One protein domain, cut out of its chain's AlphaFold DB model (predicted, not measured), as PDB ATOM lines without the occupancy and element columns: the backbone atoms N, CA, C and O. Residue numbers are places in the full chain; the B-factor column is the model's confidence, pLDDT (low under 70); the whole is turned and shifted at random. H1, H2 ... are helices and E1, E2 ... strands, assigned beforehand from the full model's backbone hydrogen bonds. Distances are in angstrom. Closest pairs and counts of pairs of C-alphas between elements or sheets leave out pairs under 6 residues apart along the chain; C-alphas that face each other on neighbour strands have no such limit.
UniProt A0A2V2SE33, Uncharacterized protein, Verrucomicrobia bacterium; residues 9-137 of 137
ATOM      1  N   ALA A   9      99.395  99.256  95.071       85.62
ATOM      2  CA  ALA A   9      99.612  98.505  93.840       85.62
ATOM      3  C   ALA A   9      98.412  97.603  93.583       85.62
ATOM      4  O   ALA A   9      97.928  96.922  94.490       85.62
ATOM      5  N   ILE A  10      97.963  97.597  92.334       83.81
ATOM      6  CA  ILE A  10      96.876  96.748  91.863       83.81
ATOM      7  C   ILE A  10      97.441  95.891  90.735       83.81
ATOM      8  O   ILE A  10      97.961  96.428  89.761       83.81
ATOM      9  N   ALA A  11      97.358  94.572  90.877       81.69
ATOM     10  CA  ALA A  11      97.773  93.611  89.861       81.69
ATOM     11  C   ALA A  11      96.721  92.501  89.780       81.69
ATOM     12  O   ALA A  11      96.760  91.543  90.549       81.69
ATOM     13  N   MET A  12      95.748  92.655  88.883       72.75
ATOM     14  CA  MET A  12      94.657  91.695  88.702       72.75
ATOM     15  C   MET A  12      94.828  90.930  87.395       72.75
ATOM     16  O   MET A  12      94.915  91.548  86.336       72.75
ATOM     17  N   GLY A  13      94.784  89.602  87.476       64.56
ATOM     18  CA  GLY A  13      94.707  88.729  86.318       64.56
ATOM     19  C   GLY A  13      96.039  88.480  85.609       64.56
ATOM     20  O   GLY A  13      97.083  89.020  85.993       64.56
ATOM     21  N   PRO A  14      96.008  87.621  84.576       60.62
ATOM     22  CA  PRO A  14      97.157  87.362  83.730       60.62
ATOM     23  C   PRO A  14      97.540  88.650  83.009       60.62
ATOM     24  O   PRO A  14      96.687  89.286  82.394       60.62
ATOM     25  N   ASP A  15      98.813  89.016  83.063       59.94
ATOM     26  CA  ASP A  15      99.333  90.136  82.294       59.94
ATOM     27  C   ASP A  15      99.966  89.589  81.001       59.94
ATOM     28  O   ASP A  15     101.087  89.062  81.030       59.94
ATOM     29  N   PRO A  16      99.263  89.663  79.851       54.97
ATOM     30  CA  PRO A  16      99.776  89.163  78.580       54.97
ATOM     31  C   PRO A  16     101.014  89.926  78.087       54.97
ATOM     32  O   PRO A  16     101.724  89.405  77.229       54.97
ATOM     33  N   ALA A  17     101.316  91.115  78.626       55.66
ATOM     34  CA  ALA A  17     102.511  91.878  78.267       55.66
ATOM     35  C   ALA A  17     103.780  91.399  78.997       55.66
ATOM     36  O   ALA A  17     104.882  91.548  78.472       55.66
ATOM     37  N   SER A  18     103.643  90.798  80.185       59.22
ATOM     38  CA  SER A  18     104.764  90.273  80.984       59.22
ATOM     39  C   SER A  18     104.838  88.742  81.022       59.22
ATOM     40  O   SER A  18     105.768  88.186  81.608       59.22
ATOM     41  N   GLY A  19     103.879  88.046  80.400       58.84
ATOM     42  CA  GLY A  19     103.809  86.581  80.382       58.84
ATOM     43  C   GLY A  19     103.456  85.964  81.740       58.84
ATOM     44  O   GLY A  19     103.620  84.758  81.932       58.84
ATOM     45  N   GLN A  20     102.992  86.767  82.702       59.44
ATOM     46  CA  GLN A  20     102.644  86.290  84.036       59.44
ATOM     47  C   GLN A  20     101.193  85.812  84.072       59.44
ATOM     48  O   GLN A  20     100.266  86.563  83.790       59.44
ATOM     49  N   LEU A  21     100.990  84.557  84.478       61.47
ATOM     50  CA  LEU A  21      99.666  83.937  84.640       61.47
ATOM     51  C   LEU A  21      98.866  84.490  85.838       61.47
ATOM     52  O   LEU A  21      97.690  84.166  85.978       61.47
ATOM     53  N   ARG A  22      99.503  85.263  86.727       68.44
ATOM     54  CA  ARG A  22      98.926  85.799  87.968       68.44
ATOM     55  C   ARG A  22      99.492  87.181  88.270       68.44
ATOM     56  O   ARG A  22     100.710  87.344  88.257       68.44
ATOM     57  N   GLY A  23      98.629  88.127  88.625       75.38
ATOM     58  CA  GLY A  23      99.047  89.464  89.034       75.38
ATOM     59  C   GLY A  23      99.650  89.464  90.441       75.38
ATOM     60  O   GLY A  23      98.977  89.119  91.416       75.38
ATOM     61  N   HIS A  24     100.925  89.849  90.562       81.50
ATOM     62  CA  HIS A  24     101.609  89.964  91.852       81.50
ATOM     63  C   HIS A  24     101.693  91.429  92.303       81.50
ATOM     64  O   HIS A  24     102.545  92.194  91.851       81.50
ATOM     65  N   ALA A  25     100.843  91.827  93.249       85.75
ATOM     66  CA  ALA A  25     100.837  93.174  93.811       85.75
ATOM     67  C   ALA A  25     101.774  93.262  95.026       85.75
ATOM     68  O   ALA A  25     101.655  92.484  95.976       85.75
ATOM     69  N   ARG A  26     102.711  94.221  95.016       86.44
ATOM     70  CA  ARG A  26     103.603  94.525  96.151       86.44
ATOM     71  C   ARG A  26     103.531  96.009  96.494       86.44
ATOM     72  O   ARG A  26     104.048  96.832  95.747       86.44
ATOM     73  N   ALA A  27     102.902  96.342  97.615       88.00
ATOM     74  CA  ALA A  27     102.707  97.719  98.076       88.00
ATOM     75  C   ALA A  27     102.343  97.754  99.561       88.00
ATOM     76  O   ALA A  27     102.153  96.712 100.174       88.00
ATOM     77  N   ILE A  28     102.188  98.945 100.140       88.94
ATOM     78  CA  ILE A  28     101.563  99.077 101.468       88.94
ATOM     79  C   ILE A  28     100.105  98.598 101.403       88.94
ATOM     80  O   ILE A  28      99.702  97.769 102.219       88.94
ATOM     81  N   PHE A  29      99.360  99.053 100.391       90.94
ATOM     82  CA  PHE A  29      98.031  98.555 100.033       90.94
ATOM     83  C   PHE A  29      98.115  97.747  98.731       90.94
ATOM     84  O   PHE A  29      98.256  98.320  97.651       90.94
ATOM     85  N   ALA A  30      98.069  96.420  98.833       90.19
ATOM     86  CA  ALA A  30      98.218  95.506  97.702       90.19
ATOM     87  C   ALA A  30      96.885  94.823  97.364       90.19
ATOM     88  O   ALA A  30      96.269  94.204  98.231       90.19
ATOM     89  N   ILE A  31      96.464  94.903  96.099       89.88
ATOM     90  CA  ILE A  31      95.259  94.236  95.587       89.88
ATOM     91  C   ILE A  31      95.645  93.395  94.368       89.88
ATOM     92  O   ILE A  31      96.176  93.936  93.401       89.88
ATOM     93  N   GLY A  32      95.393  92.088  94.384       88.38
ATOM     94  CA  GLY A  32      95.728  91.232  93.243       88.38
ATOM     95  C   GLY A  32      95.536  89.741  93.474       88.38
ATOM     96  O   GLY A  32      95.097  89.337  94.542       88.38
ATOM     97  N   ASP A  33      95.891  88.901  92.501       87.38
ATOM     98  CA  ASP A  33      95.818  87.440  92.684       87.38
ATOM     99  C   ASP A  33      96.754  86.990  93.808       87.38
ATOM    100  O   ASP A  33      96.375  86.188  94.663       87.38
ATOM    101  N   ILE A  34      97.962  87.559  93.818       88.50
ATOM    102  CA  ILE A  34      98.936  87.431  94.896       88.50
ATOM    103  C   ILE A  34      99.240  88.836  95.417       88.50
ATOM    104  O   ILE A  34      99.913  89.627  94.758       88.50
ATOM    105  N   ALA A  35      98.746  89.153  96.610       90.19
ATOM    106  CA  ALA A  35      98.917  90.458  97.234       90.19
ATOM    107  C   ALA A  35      99.883  90.356  98.417       90.19
ATOM    108  O   ALA A  35      99.672  89.568  99.336       90.19
ATOM    109  N   THR A  36     100.952  91.153  98.409       91.19
ATOM    110  CA  THR A  36     101.894  91.265  99.532       91.19
ATOM    111  C   THR A  36     102.002  92.716  99.982       91.19
ATOM    112  O   THR A  36     102.451  93.568  99.214       91.19
ATOM    113  N   GLY A  37     101.621  92.995 101.228       90.19
ATOM    114  CA  GLY A  37     101.610  94.359 101.751       90.19
ATOM    115  C   GLY A  37     101.307  94.471 103.234       90.19
ATOM    116  O   GLY A  37     101.287  93.476 103.944       90.19
ATOM    117  N   VAL A  38     101.064  95.687 103.724       92.31
ATOM    118  CA  VAL A  38     100.510  95.877 105.077       92.31
ATOM    119  C   VAL A  38      99.047  95.453 105.066       92.31
ATOM    120  O   VAL A  38      98.630  94.659 105.907       92.31
ATOM    121  N   VAL A  39      98.305  95.929 104.068       93.12
ATOM    122  CA  VAL A  39      96.948  95.491 103.753       93.12
ATOM    123  C   VAL A  39      96.994  94.783 102.406       93.12
ATOM    124  O   VAL A  39      97.365  95.388 101.400       93.12
ATOM    125  N   ALA A  40      96.652  93.499 102.396       93.06
ATOM    126  CA  ALA A  40      96.678  92.648 101.217       93.06
ATOM    127  C   ALA A  40      95.287  92.065 100.954       93.06
ATOM    128  O   ALA A  40      94.693  91.452 101.841       93.06
ATOM    129  N   ILE A  41      94.781  92.240  99.734       92.38
ATOM    130  CA  ILE A  41      93.477  91.731  99.299       92.38
ATOM    131  C   ILE A  41      93.677  90.919  98.024       92.38
ATOM    132  O   ILE A  41      94.213  91.442  97.046       92.38
ATOM    133  N   GLY A  42      93.271  89.651  98.016       91.00
ATOM    134  CA  GLY A  42      93.541  88.803  96.862       91.00
ATOM    135  C   GLY A  42      93.101  87.354  96.947       91.00
ATOM    136  O   GLY A  42      92.506  86.926  97.924       91.00
ATOM    137  N   GLY A  43      93.442  86.560  95.933       89.25
ATOM    138  CA  GLY A  43      93.315  85.101  96.023       89.25
ATOM    139  C   GLY A  43      94.253  84.539  97.095       89.25
ATOM    140  O   GLY A  43      93.829  83.763  97.952       89.25
ATOM    141  N   PHE A  44      95.504  84.998  97.085       91.88
ATOM    142  CA  PHE A  44      96.515  84.729  98.101       91.88
ATOM    143  C   PHE A  44      97.038  86.055  98.669       91.88
ATOM    144  O   PHE A  44      97.757  86.797  97.999       91.88
ATOM    145  N   ALA A  45      96.663  86.372  99.904       92.88
ATOM    146  CA  ALA A  45      96.989  87.628 100.563       92.88
ATOM    147  C   ALA A  45      97.996  87.401 101.693       92.88
ATOM    148  O   ALA A  45      97.798  86.543 102.554       92.88
ATOM    149  N   ARG A  46      99.069  88.194 101.717       93.38
ATOM    150  CA  ARG A  46     100.088  88.160 102.769       93.38
ATOM    151  C   ARG A  46     100.363  89.560 103.303       93.38
ATOM    152  O   ARG A  46     100.828  90.424 102.560       93.38
ATOM    153  N   GLY A  47     100.110  89.781 104.588       91.81
ATOM    154  CA  GLY A  47     100.309  91.098 105.183       91.81
ATOM    155  C   GLY A  47     100.034  91.185 106.668       91.81
ATOM    156  O   GLY A  47      99.932  90.173 107.341       91.81
ATOM    157  N   VAL A  48      99.918  92.399 107.204       93.94
ATOM    158  CA  VAL A  48      99.415  92.583 108.576       93.94
ATOM    159  C   VAL A  48      97.921  92.282 108.598       93.94
ATOM    160  O   VAL A  48      97.460  91.529 109.449       93.94
ATOM    161  N   VAL A  49      97.197  92.815 107.615       95.12
ATOM    162  CA  VAL A  49      95.794  92.513 107.338       95.12
ATOM    163  C   VAL A  49      95.728  91.820 105.982       95.12
ATOM    164  O   VAL A  49      96.083  92.415 104.966       95.12
ATOM    165  N   ALA A  50      95.297  90.563 105.968       94.94
ATOM    166  CA  ALA A  50      95.197  89.741 104.771       94.94
ATOM    167  C   ALA A  50      93.751  89.279 104.559       94.94
ATOM    168  O   ALA A  50      93.157  88.663 105.442       94.94
ATOM    169  N   LEU A  51      93.198  89.564 103.383       94.25
ATOM    170  CA  LEU A  51      91.838  89.205 102.984       94.25
ATOM    171  C   LEU A  51      91.907  88.383 101.694       94.25
ATOM    172  O   LEU A  51      92.379  88.895 100.678       94.25
ATOM    173  N   GLY A  52      91.459  87.127 101.705       92.50
ATOM    174  CA  GLY A  52      91.545  86.315 100.494       92.50
ATOM    175  C   GLY A  52      91.108  84.864 100.571       92.50
ATOM    176  O   GLY A  52      90.596  84.410 101.578       92.50
ATOM    177  N   GLY A  53      91.325  84.096  99.503       90.06
ATOM    178  CA  GLY A  53      91.124  82.641  99.534       90.06
ATOM    179  C   GLY A  53      92.107  81.960 100.492       90.06
ATOM    180  O   GLY A  53      91.697  81.184 101.350       90.06
ATOM    181  N   GLY A  54      93.389  82.313 100.378       94.19
ATOM    182  CA  GLY A  54      94.444  82.027 101.347       94.19
ATOM    183  C   GLY A  54      94.975  83.329 101.939       94.19
ATOM    184  O   GLY A  54      95.513  84.159 101.212       94.19
ATOM    185  N   ALA A  55      94.826  83.520 103.243       94.94
ATOM    186  CA  ALA A  55      95.238  84.728 103.942       94.94
ATOM    187  C   ALA A  55      96.297  84.394 104.996       94.94
ATOM    188  O   ALA A  55      96.098  83.505 105.822       94.94
ATOM    189  N   ILE A  56      97.419  85.111 104.979       94.94
ATOM    190  CA  ILE A  56      98.498  84.970 105.959       94.94
ATOM    191  C   ILE A  56      98.807  86.344 106.540       94.94
ATOM    192  O   ILE A  56      99.305  87.220 105.829       94.94
ATOM    193  N   GLY A  57      98.555  86.538 107.830       92.62
ATOM    194  CA  GLY A  57      98.835  87.819 108.452       92.62
ATOM    195  C   GLY A  57      98.621  87.890 109.944       92.62
ATOM    196  O   GLY A  57      98.432  86.883 110.604       92.62
ATOM    197  N   LEU A  58      98.668  89.094 110.506       94.00
ATOM    198  CA  LEU A  58      98.316  89.285 111.913       94.00
ATOM    199  C   LEU A  58      96.801  89.135 112.091       94.00
ATOM    200  O   LEU A  58      96.347  88.453 113.006       94.00
ATOM    201  N   LEU A  59      96.051  89.701 111.147       95.12
ATOM    202  CA  LEU A  59      94.628  89.496 110.941       95.12
ATOM    203  C   LEU A  59      94.424  88.884 109.552       95.12
ATOM    204  O   LEU A  59      94.718  89.520 108.540       95.12
ATOM    205  N   ALA A  60      93.948  87.645 109.506       95.44
ATOM    206  CA  ALA A  60      93.733  86.887 108.282       95.44
ATOM    207  C   ALA A  60      92.256  86.504 108.156       95.44
ATOM    208  O   ALA A  60      91.705  85.877 109.058       95.44
ATOM    209  N   ILE A  61      91.621  86.861 107.041       95.19
ATOM    210  CA  ILE A  61      90.234  86.492 106.733       95.19
ATOM    211  C   ILE A  61      90.204  85.771 105.392       95.19
ATOM    212  O   ILE A  61      90.656  86.330 104.389       95.19
ATOM    213  N   GLY A  62      89.671  84.550 105.352       93.88
ATOM    214  CA  GLY A  62      89.649  83.797 104.109       93.88
ATOM    215  C   GLY A  62      89.088  82.387 104.131       93.88
ATOM    216  O   GLY A  62      88.520  81.940 105.113       93.88
ATOM    217  N   GLY A  63      89.258  81.651 103.033       91.00
ATOM    218  CA  GLY A  63      88.969  80.212 103.008       91.00
ATOM    219  C   GLY A  63      89.938  79.443 103.908       91.00
ATOM    220  O   GLY A  63      89.511  78.683 104.773       91.00
ATOM    221  N   GLY A  64      91.235  79.706 103.742       94.56
ATOM    222  CA  GLY A  64      92.311  79.316 104.650       94.56
ATOM    223  C   GLY A  64      92.969  80.557 105.247       94.56
ATOM    224  O   GLY A  64      93.521  81.371 104.512       94.56
ATOM    225  N   ALA A  65      92.918  80.710 106.565       95.38
ATOM    226  CA  ALA A  65      93.455  81.859 107.279       95.38
ATOM    227  C   ALA A  65      94.537  81.414 108.270       95.38
ATOM    228  O   ALA A  65      94.301  80.552 109.113       95.38
ATOM    229  N   LEU A  66      95.718  82.022 108.179       94.88
ATOM    230  CA  LEU A  66      96.836  81.821 109.096       94.88
ATOM    231  C   LEU A  66      97.186  83.160 109.737       94.88
ATOM    232  O   LEU A  66      97.597  84.087 109.037       94.88
ATOM    233  N   GLY A  67      97.051  83.274 111.053       93.31
ATOM    234  CA  GLY A  67      97.388  84.530 111.705       93.31
ATOM    235  C   GLY A  67      97.233  84.572 113.203       93.31
ATOM    236  O   GLY A  67      96.925  83.577 113.831       93.31
ATOM    237  N   LEU A  68      97.452  85.735 113.811       94.06
ATOM    238  CA  LEU A  68      97.188  85.887 115.244       94.06
ATOM    239  C   LEU A  68      95.676  85.873 115.496       94.06
ATOM    240  O   LEU A  68      95.210  85.211 116.419       94.06
ATOM    241  N   ILE A  69      94.930  86.526 114.605       94.75
ATOM    242  CA  ILE A  69      93.481  86.439 114.463       94.75
ATOM    243  C   ILE A  69      93.197  85.856 113.076       94.75
ATOM    244  O   ILE A  69      93.503  86.486 112.064       94.75
ATOM    245  N   ALA A  70      92.627  84.658 113.029       94.94
ATOM    246  CA  ALA A  70      92.308  83.933 111.808       94.94
ATOM    247  C   ALA A  70      90.799  83.670 111.728       94.94
ATOM    248  O   ALA A  70      90.214  83.077 112.633       94.94
ATOM    249  N   LEU A  71      90.176  84.101 110.634       94.50
ATOM    250  CA  LEU A  71      88.749  83.959 110.354       94.50
ATOM    251  C   LEU A  71      88.586  83.210 109.031       94.50
ATOM    252  O   LEU A  71      89.038  83.710 108.001       94.50
ATOM    253  N   GLY A  72      87.953  82.038 109.011       93.38
ATOM    254  CA  GLY A  72      87.809  81.327 107.743       93.38
ATOM    255  C   GLY A  72      87.186  79.945 107.750       93.38
ATOM    256  O   GLY A  72      86.674  79.485 108.752       93.38
ATOM    257  N   GLY A  73      87.230  79.250 106.613       90.25
ATOM    258  CA  GLY A  73      86.842  77.835 106.551       90.25
ATOM    259  C   GLY A  73      87.805  76.959 107.359       90.25
ATOM    260  O   GLY A  73      87.371  76.184 108.208       90.25
ATOM    261  N   GLY A  74      89.106  77.146 107.130       94.25
ATOM    262  CA  GLY A  74      90.205  76.631 107.941       94.25
ATOM    263  C   GLY A  74      90.995  77.787 108.546       94.25
ATOM    264  O   GLY A  74      91.618  78.551 107.814       94.25
ATOM    265  N   ALA A  75      90.974  77.932 109.865       95.06
ATOM    266  CA  ALA A  75      91.644  79.010 110.580       95.06
ATOM    267  C   ALA A  75      92.719  78.436 111.509       95.06
ATOM    268  O   ALA A  75      92.431  77.539 112.298       95.06
ATOM    269  N   ILE A  76      93.945  78.957 111.442       94.56
ATOM    270  CA  ILE A  76      95.022  78.602 112.373       94.56
ATOM    271  C   ILE A  76      95.604  79.876 112.968       94.56
ATOM    272  O   ILE A  76      96.052  80.758 112.231       94.56
ATOM    273  N   GLY A  77      95.614  79.974 114.297       92.81
ATOM    274  CA  GLY A  77      96.071  81.188 114.945       92.81
ATOM    275  C   GLY A  77      96.050  81.234 116.459       92.81
ATOM    276  O   GLY A  77      95.848  80.234 117.129       92.81
ATOM    277  N   GLY A  78      96.256  82.426 117.019       92.56
ATOM    278  CA  GLY A  78      95.993  82.659 118.441       92.56
ATOM    279  C   GLY A  78      94.492  82.567 118.715       92.56
ATOM    280  O   GLY A  78      94.050  81.755 119.524       92.56
ATOM    281  N   LEU A  79      93.720  83.356 117.970       92.56
ATOM    282  CA  LEU A  79      92.268  83.307 117.891       92.56
ATOM    283  C   LEU A  79      91.872  82.782 116.508       92.56
ATOM    284  O   LEU A  79      92.078  83.470 115.511       92.56
ATOM    285  N   ALA A  80      91.315  81.579 116.449       94.12
ATOM    286  CA  ALA A  80      90.887  80.929 115.218       94.12
ATOM    287  C   ALA A  80      89.367  80.739 115.223       94.12
ATOM    288  O   ALA A  80      88.822  80.093 116.117       94.12
ATOM    289  N   LEU A  81      88.679  81.285 114.224       93.00
ATOM    290  CA  LEU A  81      87.229  81.182 114.066       93.00
ATOM    291  C   LEU A  81      86.929  80.587 112.691       93.00
ATOM    292  O   LEU A  81      87.310  81.174 111.676       93.00
ATOM    293  N   GLY A  82      86.264  79.432 112.638       92.62
ATOM    294  CA  GLY A  82      86.025  78.781 111.357       92.62
ATOM    295  C   GLY A  82      85.320  77.438 111.367       92.62
ATOM    296  O   GLY A  82      84.876  76.969 112.400       92.62
ATOM    297  N   GLY A  83      85.211  76.788 110.207       89.38
ATOM    298  CA  GLY A  83      84.714  75.407 110.132       89.38
ATOM    299  C   GLY A  83      85.668  74.435 110.831       89.38
ATOM    300  O   GLY A  83      85.252  73.674 111.705       89.38
ATOM    301  N   GLY A  84      86.952  74.526 110.480       93.00
ATOM    302  CA  GLY A  84      88.082  73.934 111.188       93.00
ATOM    303  C   GLY A  84      88.947  75.033 111.802       93.00
ATOM    304  O   GLY A  84      89.506  75.847 111.073       93.00
ATOM    305  N   ALA A  85      89.058  75.073 113.125       94.19
ATOM    306  CA  ALA A  85      89.808  76.101 113.841       94.19
ATOM    307  C   ALA A  85      90.899  75.463 114.704       94.19
ATOM    308  O   ALA A  85      90.615  74.554 115.477       94.19
ATOM    309  N   LEU A  86      92.134  75.949 114.598       93.31
ATOM    310  CA  LEU A  86      93.273  75.501 115.399       93.31
ATOM    311  C   LEU A  86      93.938  76.696 116.078       93.31
ATOM    312  O   LEU A  86      94.391  77.615 115.398       93.31
ATOM    313  N   GLY A  87      94.029  76.703 117.405       92.00
ATOM    314  CA  GLY A  87      94.643  77.840 118.083       92.00
ATOM    315  C   GLY A  87      94.664  77.804 119.597       92.00
ATOM    316  O   GLY A  87      94.332  76.800 120.210       92.00
ATOM    317  N   LEU A  88      95.043  78.917 120.230       91.56
ATOM    318  CA  LEU A  88      94.861  79.057 121.681       91.56
ATOM    319  C   LEU A  88      93.373  79.136 122.020       91.56
ATOM    320  O   LEU A  88      92.914  78.443 122.922       91.56
ATOM    321  N   VAL A  89      92.634  79.942 121.259       91.81
ATOM    322  CA  VAL A  89      91.178  80.040 121.300       91.81
ATOM    323  C   VAL A  89      90.654  79.643 119.926       91.81
ATOM    324  O   VAL A  89      90.861  80.365 118.953       91.81
ATOM    325  N   ALA A  90      89.990  78.496 119.842       92.81
ATOM    326  CA  ALA A  90      89.433  77.953 118.614       92.81
ATOM    327  C   ALA A  90      87.905  77.874 118.717       92.81
ATOM    328  O   ALA A  90      87.377  77.308 119.670       92.81
ATOM    329  N   ILE A  91      87.186  78.420 117.738       91.12
ATOM    330  CA  ILE A  91      85.722  78.346 117.671       91.12
ATOM    331  C   ILE A  91      85.318  77.827 116.298       91.12
ATOM    332  O   ILE A  91      85.686  78.423 115.284       91.12
ATOM    333  N   GLY A  92      84.564  76.732 116.251       91.56
ATOM    334  CA  GLY A  92      84.205  76.115 114.982       91.56
ATOM    335  C   GLY A  92      83.448  74.803 115.055       91.56
ATOM    336  O   GLY A  92      83.115  74.328 116.128       91.56
ATOM    337  N   GLY A  93      83.182  74.185 113.903       87.44
ATOM    338  CA  GLY A  93      82.611  72.832 113.858       87.44
ATOM    339  C   GLY A  93      83.599  71.792 114.395       87.44
ATOM    340  O   GLY A  93      83.253  70.988 115.259       87.44
ATOM    341  N   GLY A  94      84.847  71.861 113.924       91.19
ATOM    342  CA  GLY A  94      86.005  71.164 114.481       91.19
ATOM    343  C   GLY A  94      86.999  72.181 115.029       91.19
ATOM    344  O   GLY A  94      87.743  72.793 114.268       91.19
ATOM    345  N   ALA A  95      86.994  72.387 116.339       92.06
ATOM    346  CA  ALA A  95      87.891  73.325 117.002       92.06
ATOM    347  C   ALA A  95      88.934  72.539 117.798       92.06
ATOM    348  O   ALA A  95      88.558  71.673 118.579       92.06
ATOM    349  N   ALA A  96      90.223  72.839 117.657       91.94
ATOM    350  CA  ALA A  96      91.223  72.294 118.562       91.94
ATOM    351  C   ALA A  96      92.162  73.363 119.111       91.94
ATOM    352  O   ALA A  96      92.667  74.217 118.381       91.94
ATOM    353  N   GLY A  97      92.373  73.329 120.422       90.25
ATOM    354  CA  GLY A  97      93.095  74.392 121.094       90.25
ATOM    355  C   GLY A  97      93.138  74.281 122.603       90.25
ATOM    356  O   GLY A  97      92.697  73.292 123.182       90.25
ATOM    357  N   TYR A  98      93.665  75.313 123.258       90.31
ATOM    358  CA  TYR A  98      93.612  75.382 124.718       90.31
ATOM    359  C   TYR A  98      92.173  75.633 125.187       90.31
ATOM    360  O   TYR A  98      91.651  74.859 125.986       90.31
ATOM    361  N   TYR A  99      91.521  76.645 124.606       90.12
ATOM    362  CA  TYR A  99      90.082  76.885 124.670       90.12
ATOM    363  C   TYR A  99      89.448  76.528 123.327       90.12
ATOM    364  O   TYR A  99      89.710  77.200 122.331       90.12
ATOM    365  N   ALA A 100      88.606  75.497 123.285       91.19
ATOM    366  CA  ALA A 100      87.932  75.082 122.055       91.19
ATOM    367  C   ALA A 100      86.408  75.088 122.228       91.19
ATOM    368  O   ALA A 100      85.892  74.489 123.166       91.19
ATOM    369  N   LEU A 101      85.685  75.736 121.316       89.12
ATOM    370  CA  LEU A 101      84.222  75.764 121.283       89.12
ATOM    371  C   LEU A 101      83.732  75.203 119.953       89.12
ATOM    372  O   LEU A 101      84.058  75.741 118.896       89.12
ATOM    373  N   GLY A 102      82.954  74.125 119.993       89.62
ATOM    374  CA  GLY A 102      82.547  73.430 118.781       89.62
ATOM    375  C   GLY A 102      81.983  72.040 118.993       89.62
ATOM    376  O   GLY A 102      82.293  71.382 119.979       89.62
ATOM    377  N   SER A 103      81.207  71.541 118.029       85.56
ATOM    378  CA  SER A 103      80.655  70.179 118.086       85.56
ATOM    379  C   SER A 103      81.731  69.092 118.159       85.56
ATOM    380  O   SER A 103      81.526  68.064 118.795       85.56
ATOM    381  N   GLY A 104      82.882  69.325 117.529       89.31
ATOM    382  CA  GLY A 104      84.079  68.491 117.605       89.31
ATOM    383  C   GLY A 104      85.228  69.207 118.309       89.31
ATOM    384  O   GLY A 104      86.344  69.193 117.796       89.31
ATOM    385  N   ALA A 105      84.955  69.911 119.414       88.12
ATOM    386  CA  ALA A 105      85.988  70.607 120.174       88.12
ATOM    387  C   ALA A 105      86.957  69.628 120.866       88.12
ATOM    388  O   ALA A 105      86.520  68.743 121.599       88.12
ATOM    389  N   ALA A 106      88.265  69.816 120.680       85.88
ATOM    390  CA  ALA A 106      89.325  69.018 121.298       85.88
ATOM    391  C   ALA A 106      90.384  69.920 121.953       85.88
ATOM    392  O   ALA A 106      90.922  70.827 121.323       85.88
ATOM    393  N   GLY A 107      90.699  69.696 123.227       86.12
ATOM    394  CA  GLY A 107      91.534  70.633 123.972       86.12
ATOM    395  C   GLY A 107      91.556  70.388 125.471       86.12
ATOM    396  O   GLY A 107      90.942  69.443 125.955       86.12
ATOM    397  N   MET A 108      92.257  71.264 126.193       83.88
ATOM    398  CA  MET A 108      92.301  71.239 127.662       83.88
ATOM    399  C   MET A 108      91.010  71.773 128.287       83.88
ATOM    400  O   MET A 108      90.560  71.249 129.299       83.88
ATOM    401  N   HIS A 109      90.437  72.821 127.692       88.56
ATOM    402  CA  HIS A 109      89.194  73.443 128.125       88.56
ATOM    403  C   HIS A 109      88.244  73.525 126.939       88.56
ATOM    404  O   HIS A 109      88.390  74.384 126.064       88.56
ATOM    405  N   THR A 110      87.279  72.610 126.888       87.75
ATOM    406  CA  THR A 110      86.397  72.478 125.727       87.75
ATOM    407  C   THR A 110      84.935  72.731 126.061       87.75
ATOM    408  O   THR A 110      84.447  72.474 127.161       87.75
ATOM    409  N   ILE A 111      84.230  73.265 125.069       84.31
ATOM    410  CA  ILE A 111      82.778  73.346 125.031       84.31
ATOM    411  C   ILE A 111      82.332  72.644 123.760       84.31
ATOM    412  O   ILE A 111      82.418  73.183 122.656       84.31
ATOM    413  N   SER A 112      81.854  71.428 123.945       84.88
ATOM    414  CA  SER A 112      81.219  70.585 122.952       84.88
ATOM    415  C   SER A 112      79.766  70.306 123.338       84.88
ATOM    416  O   SER A 112      79.292  70.683 124.410       84.88
ATOM    417  N   VAL A 113      79.044  69.632 122.445       77.75
ATOM    418  CA  VAL A 113      77.671  69.163 122.678       77.75
ATOM    419  C   VAL A 113      77.622  68.180 123.854       77.75
ATOM    420  O   VAL A 113      76.627  68.125 124.567       77.75
ATOM    421  N   THR A 114      78.695  67.419 124.074       80.50
ATOM    422  CA  THR A 114      78.782  66.384 125.116       80.50
ATOM    423  C   THR A 114      79.588  66.786 126.349       80.50
ATOM    424  O   THR A 114      79.433  66.153 127.389       80.50
ATOM    425  N   GLN A 115      80.441  67.810 126.268       80.69
ATOM    426  CA  GLN A 115      81.346  68.201 127.352       80.69
ATOM    427  C   GLN A 115      81.424  69.720 127.449       80.69
ATOM    428  O   GLN A 115      81.721  70.380 126.461       80.69
ATOM    429  N   GLN A 116      81.175  70.278 128.631       82.50
ATOM    430  CA  GLN A 116      81.263  71.716 128.877       82.50
ATOM    431  C   GLN A 116      82.119  71.967 130.113       82.50
ATOM    432  O   GLN A 116      81.667  71.756 131.239       82.50
ATOM    433  N   ASP A 117      83.356  72.413 129.910       86.25
ATOM    434  CA  ASP A 117      84.217  72.784 131.027       86.25
ATOM    435  C   ASP A 117      83.793  74.129 131.631       86.25
ATOM    436  O   ASP A 117      83.737  75.132 130.908       86.25
ATOM    437  N   PRO A 118      83.591  74.221 132.959       83.19
ATOM    438  CA  PRO A 118      83.211  75.473 133.617       83.19
ATOM    439  C   PRO A 118      84.202  76.615 133.355       83.19
ATOM    440  O   PRO A 118      83.797  77.761 133.167       83.19
ATOM    441  N   ALA A 119      85.502  76.301 133.289       86.19
ATOM    442  CA  ALA A 119      86.554  77.272 132.988       86.19
ATOM    443  C   ALA A 119      86.454  77.820 131.554       86.19
ATOM    444  O   ALA A 119      86.670  79.012 131.331       86.19
ATOM    445  N   ALA A 120      86.096  76.968 130.588       84.12
ATOM    446  CA  ALA A 120      85.855  77.399 129.217       84.12
ATOM    447  C   ALA A 120      84.600  78.274 129.142       84.12
ATOM    448  O   ALA A 120      84.623  79.324 128.504       84.12
ATOM    449  N   VAL A 121      83.520  77.878 129.824       84.06
ATOM    450  CA  VAL A 121      82.256  78.629 129.834       84.06
ATOM    451  C   VAL A 121      82.469  80.021 130.412       84.06
ATOM    452  O   VAL A 121      82.063  80.995 129.781       84.06
ATOM    453  N   ASP A 122      83.156  80.148 131.550       86.25
ATOM    454  CA  ASP A 122      83.451  81.457 132.143       86.25
ATOM    455  C   ASP A 122      84.327  82.317 131.218       86.25
ATOM    456  O   ASP A 122      84.039  83.497 131.011       86.25
ATOM    457  N   PHE A 123      85.340  81.721 130.576       86.12
ATOM    458  CA  PHE A 123      86.171  82.412 129.588       86.12
ATOM    459  C   PHE A 123      85.347  82.940 128.405       86.12
ATOM    460  O   PHE A 123      85.402  84.131 128.102       86.12
ATOM    461  N   PHE A 124      84.541  82.094 127.759       83.06
ATOM    462  CA  PHE A 124      83.729  82.497 126.609       83.06
ATOM    463  C   PHE A 124      82.592  83.451 126.991       83.06
ATOM    464  O   PHE A 124      82.278  84.354 126.220       83.06
ATOM    465  N   CYS A 125      82.021  83.328 128.190       81.19
ATOM    466  CA  CYS A 125      81.037  84.274 128.718       81.19
ATOM    467  C   CYS A 125      81.644  85.647 129.032       81.19
ATOM    468  O   CYS A 125      80.952  86.660 128.911       81.19
ATOM    469  N   LYS A 126      82.917  85.695 129.446       83.31
ATOM    470  CA  LYS A 126      83.681  86.943 129.599       83.31
ATOM    471  C   LYS A 126      84.056  87.541 128.245       83.31
ATOM    472  O   LYS A 126      83.961  88.751 128.079       83.31
ATOM    473  N   LEU A 127      84.460  86.699 127.294       79.69
ATOM    474  CA  LEU A 127      84.877  87.117 125.956       79.69
ATOM    475  C   LEU A 127      83.695  87.632 125.119       79.69
ATOM    476  O   LEU A 127      83.822  88.632 124.418       79.69
ATOM    477  N   VAL A 128      82.542  86.960 125.193       75.94
ATOM    478  CA  VAL A 128      81.336  87.278 124.420       75.94
ATOM    479  C   VAL A 128      80.113  87.206 125.342       75.94
ATOM    480  O   VAL A 128      79.547  86.130 125.544       75.94
ATOM    481  N   PRO A 129      79.637  88.343 125.877       72.44
ATOM    482  CA  PRO A 129      78.544  88.363 126.850       72.44
ATOM    483  C   PRO A 129      77.247  87.719 126.343       72.44
ATOM    484  O   PRO A 129      76.505  87.136 127.128       72.44
ATOM    485  N   PHE A 130      76.984  87.778 125.031       69.31
ATOM    486  CA  PHE A 130      75.811  87.160 124.404       69.31
ATOM    487  C   PHE A 130      75.788  85.627 124.543       69.31
ATOM    488  O   PHE A 130      74.708  85.046 124.638       69.31
ATOM    489  N   LEU A 131      76.949  84.965 124.640       69.06
ATOM    490  CA  LEU A 131      77.009  83.512 124.846       69.06
ATOM    491  C   LEU A 131      76.431  83.083 126.201       69.06
ATOM    492  O   LEU A 131      75.955  81.955 126.308       69.06
ATOM    493  N   LYS A 132      76.372  83.972 127.208       67.81
ATOM    494  CA  LYS A 132      75.711  83.665 128.491       67.81
ATOM    495  C   LYS A 132      74.264  83.226 128.305       67.81
ATOM    496  O   LYS A 132      73.818  82.329 129.008       67.81
ATOM    497  N   ALA A 133      73.549  83.820 127.348       65.81
ATOM    498  CA  ALA A 133      72.157  83.466 127.076       65.81
ATOM    499  C   ALA A 133      72.003  82.046 126.501       65.81
ATOM    500  O   ALA A 133      70.926  81.465 126.596       65.81
ATOM    501  N   LEU A 134      73.068  81.484 125.916       68.50
ATOM    502  CA  LEU A 134      73.069  80.150 125.319       68.50
ATOM    503  C   LEU A 134      73.324  79.042 126.356       68.50
ATOM    504  O   LEU A 134      72.789  77.949 126.210       68.50
ATOM    505  N   PHE A 135      74.121  79.326 127.393       68.25
ATOM    506  CA  PHE A 135      74.510  78.350 128.424       68.25
ATOM    507  C   PHE A 135      73.583  78.315 129.649       68.25
ATOM    508  O   PHE A 135      73.710  77.420 130.474       68.25
ATOM    509  N   HIS A 136      72.663  79.273 129.789       59.44
ATOM    510  CA  HIS A 136      71.744  79.384 130.934       59.44
ATOM    511  C   HIS A 136      70.333  78.803 130.677       59.44
ATOM    512  O   HIS A 136      69.376  79.218 131.335       59.44
ATOM    513  N   LYS A 137      70.186  77.877 129.722       48.75
ATOM    514  CA  LYS A 137      68.961  77.080 129.520       48.75
ATOM    515  C   LYS A 137      69.094  75.723 130.189       48.75
ATOM    516  O   LYS A 137      68.078  75.284 130.767       48.75
TER     517      LYS A 137
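AT A GLANCE: This is residues 9 to 137 of the 137 residues of an uncharacterized protein of Verrucomicrobia bacterium (UniProt A0A2V2SE33). A narrow solenoid: the chain winds in stacked turns along one axis, most of them made by the very long strand E4, with E1, E2 and E3 at one end and E5 at the other. The helical hairpin of H1 and H2 is at the E5 end, where H1 packs on E4 and E5; the loop of residues 12 to 23 lies at the opposite end. The printed part has 129 residues and is mostly strand; along the chain come five named strands, E1 to E5, and then two named helices, H1 and H2; the strands form a branched sheet with the neighbour pairs E1 and E3, E2 and E3, E3 and E4, and E4 and E5, each parallel. It is loose, with a radius of gyration of the C-alphas of 17.9 A, a rod of 62 by 22 by 22 A.

HOW THE PARTS SIT: E4, residues 39 to 101, bends by 161 degrees at residue 68. E3, residues 29 to 36, is its parallel neighbour, with N 30 and O 39 2.9 A apart. On the other side of E3 lie E1, residues 9 to 11, with N 11 and O 31 at 2.9 A, and E2, residues 24 to 26, with N 25 and O 34 at 2.8 A, both parallel to it. E5, residues 106 to 111, is parallel to E4, with N 111 and O 100 at 2.8 A. H1, residues 118 to 127, is on the sheet over E4 and E5, at a height of 9.1 A; its closest C-alphas to E5 are those of Ala 120 and His 109, 5.3 A. H1 and H2, residues 129 to 135, form a hairpin, a shallow tilt of 34 degrees, only just short of steep; the closest C-alphas are those of Cys 125 and Lys 132, 5.4 A. In H1 every O i to N i+4 pair is within hydrogen-bond range, in H2 1 of 3, with 4 of 4 O i to N i+3 pairs.

IN THESE COORDINATES: C-alpha 9, where E1 begins, is at (99.612, 98.505, 93.840). E4 measures 29.3 A from C-alpha 39 to C-alpha 101, at (84.222, 75.764, 121.283). H1 measures 14.0 A.

THE WHOLE: The C-alphas of Ala 17 and Lys 137 are farthest apart, 63.0 A. The printed part has no cut. The link from E1 to E2 is long. Residues 13 to 22 and 130 to 137 have pLDDT under 70.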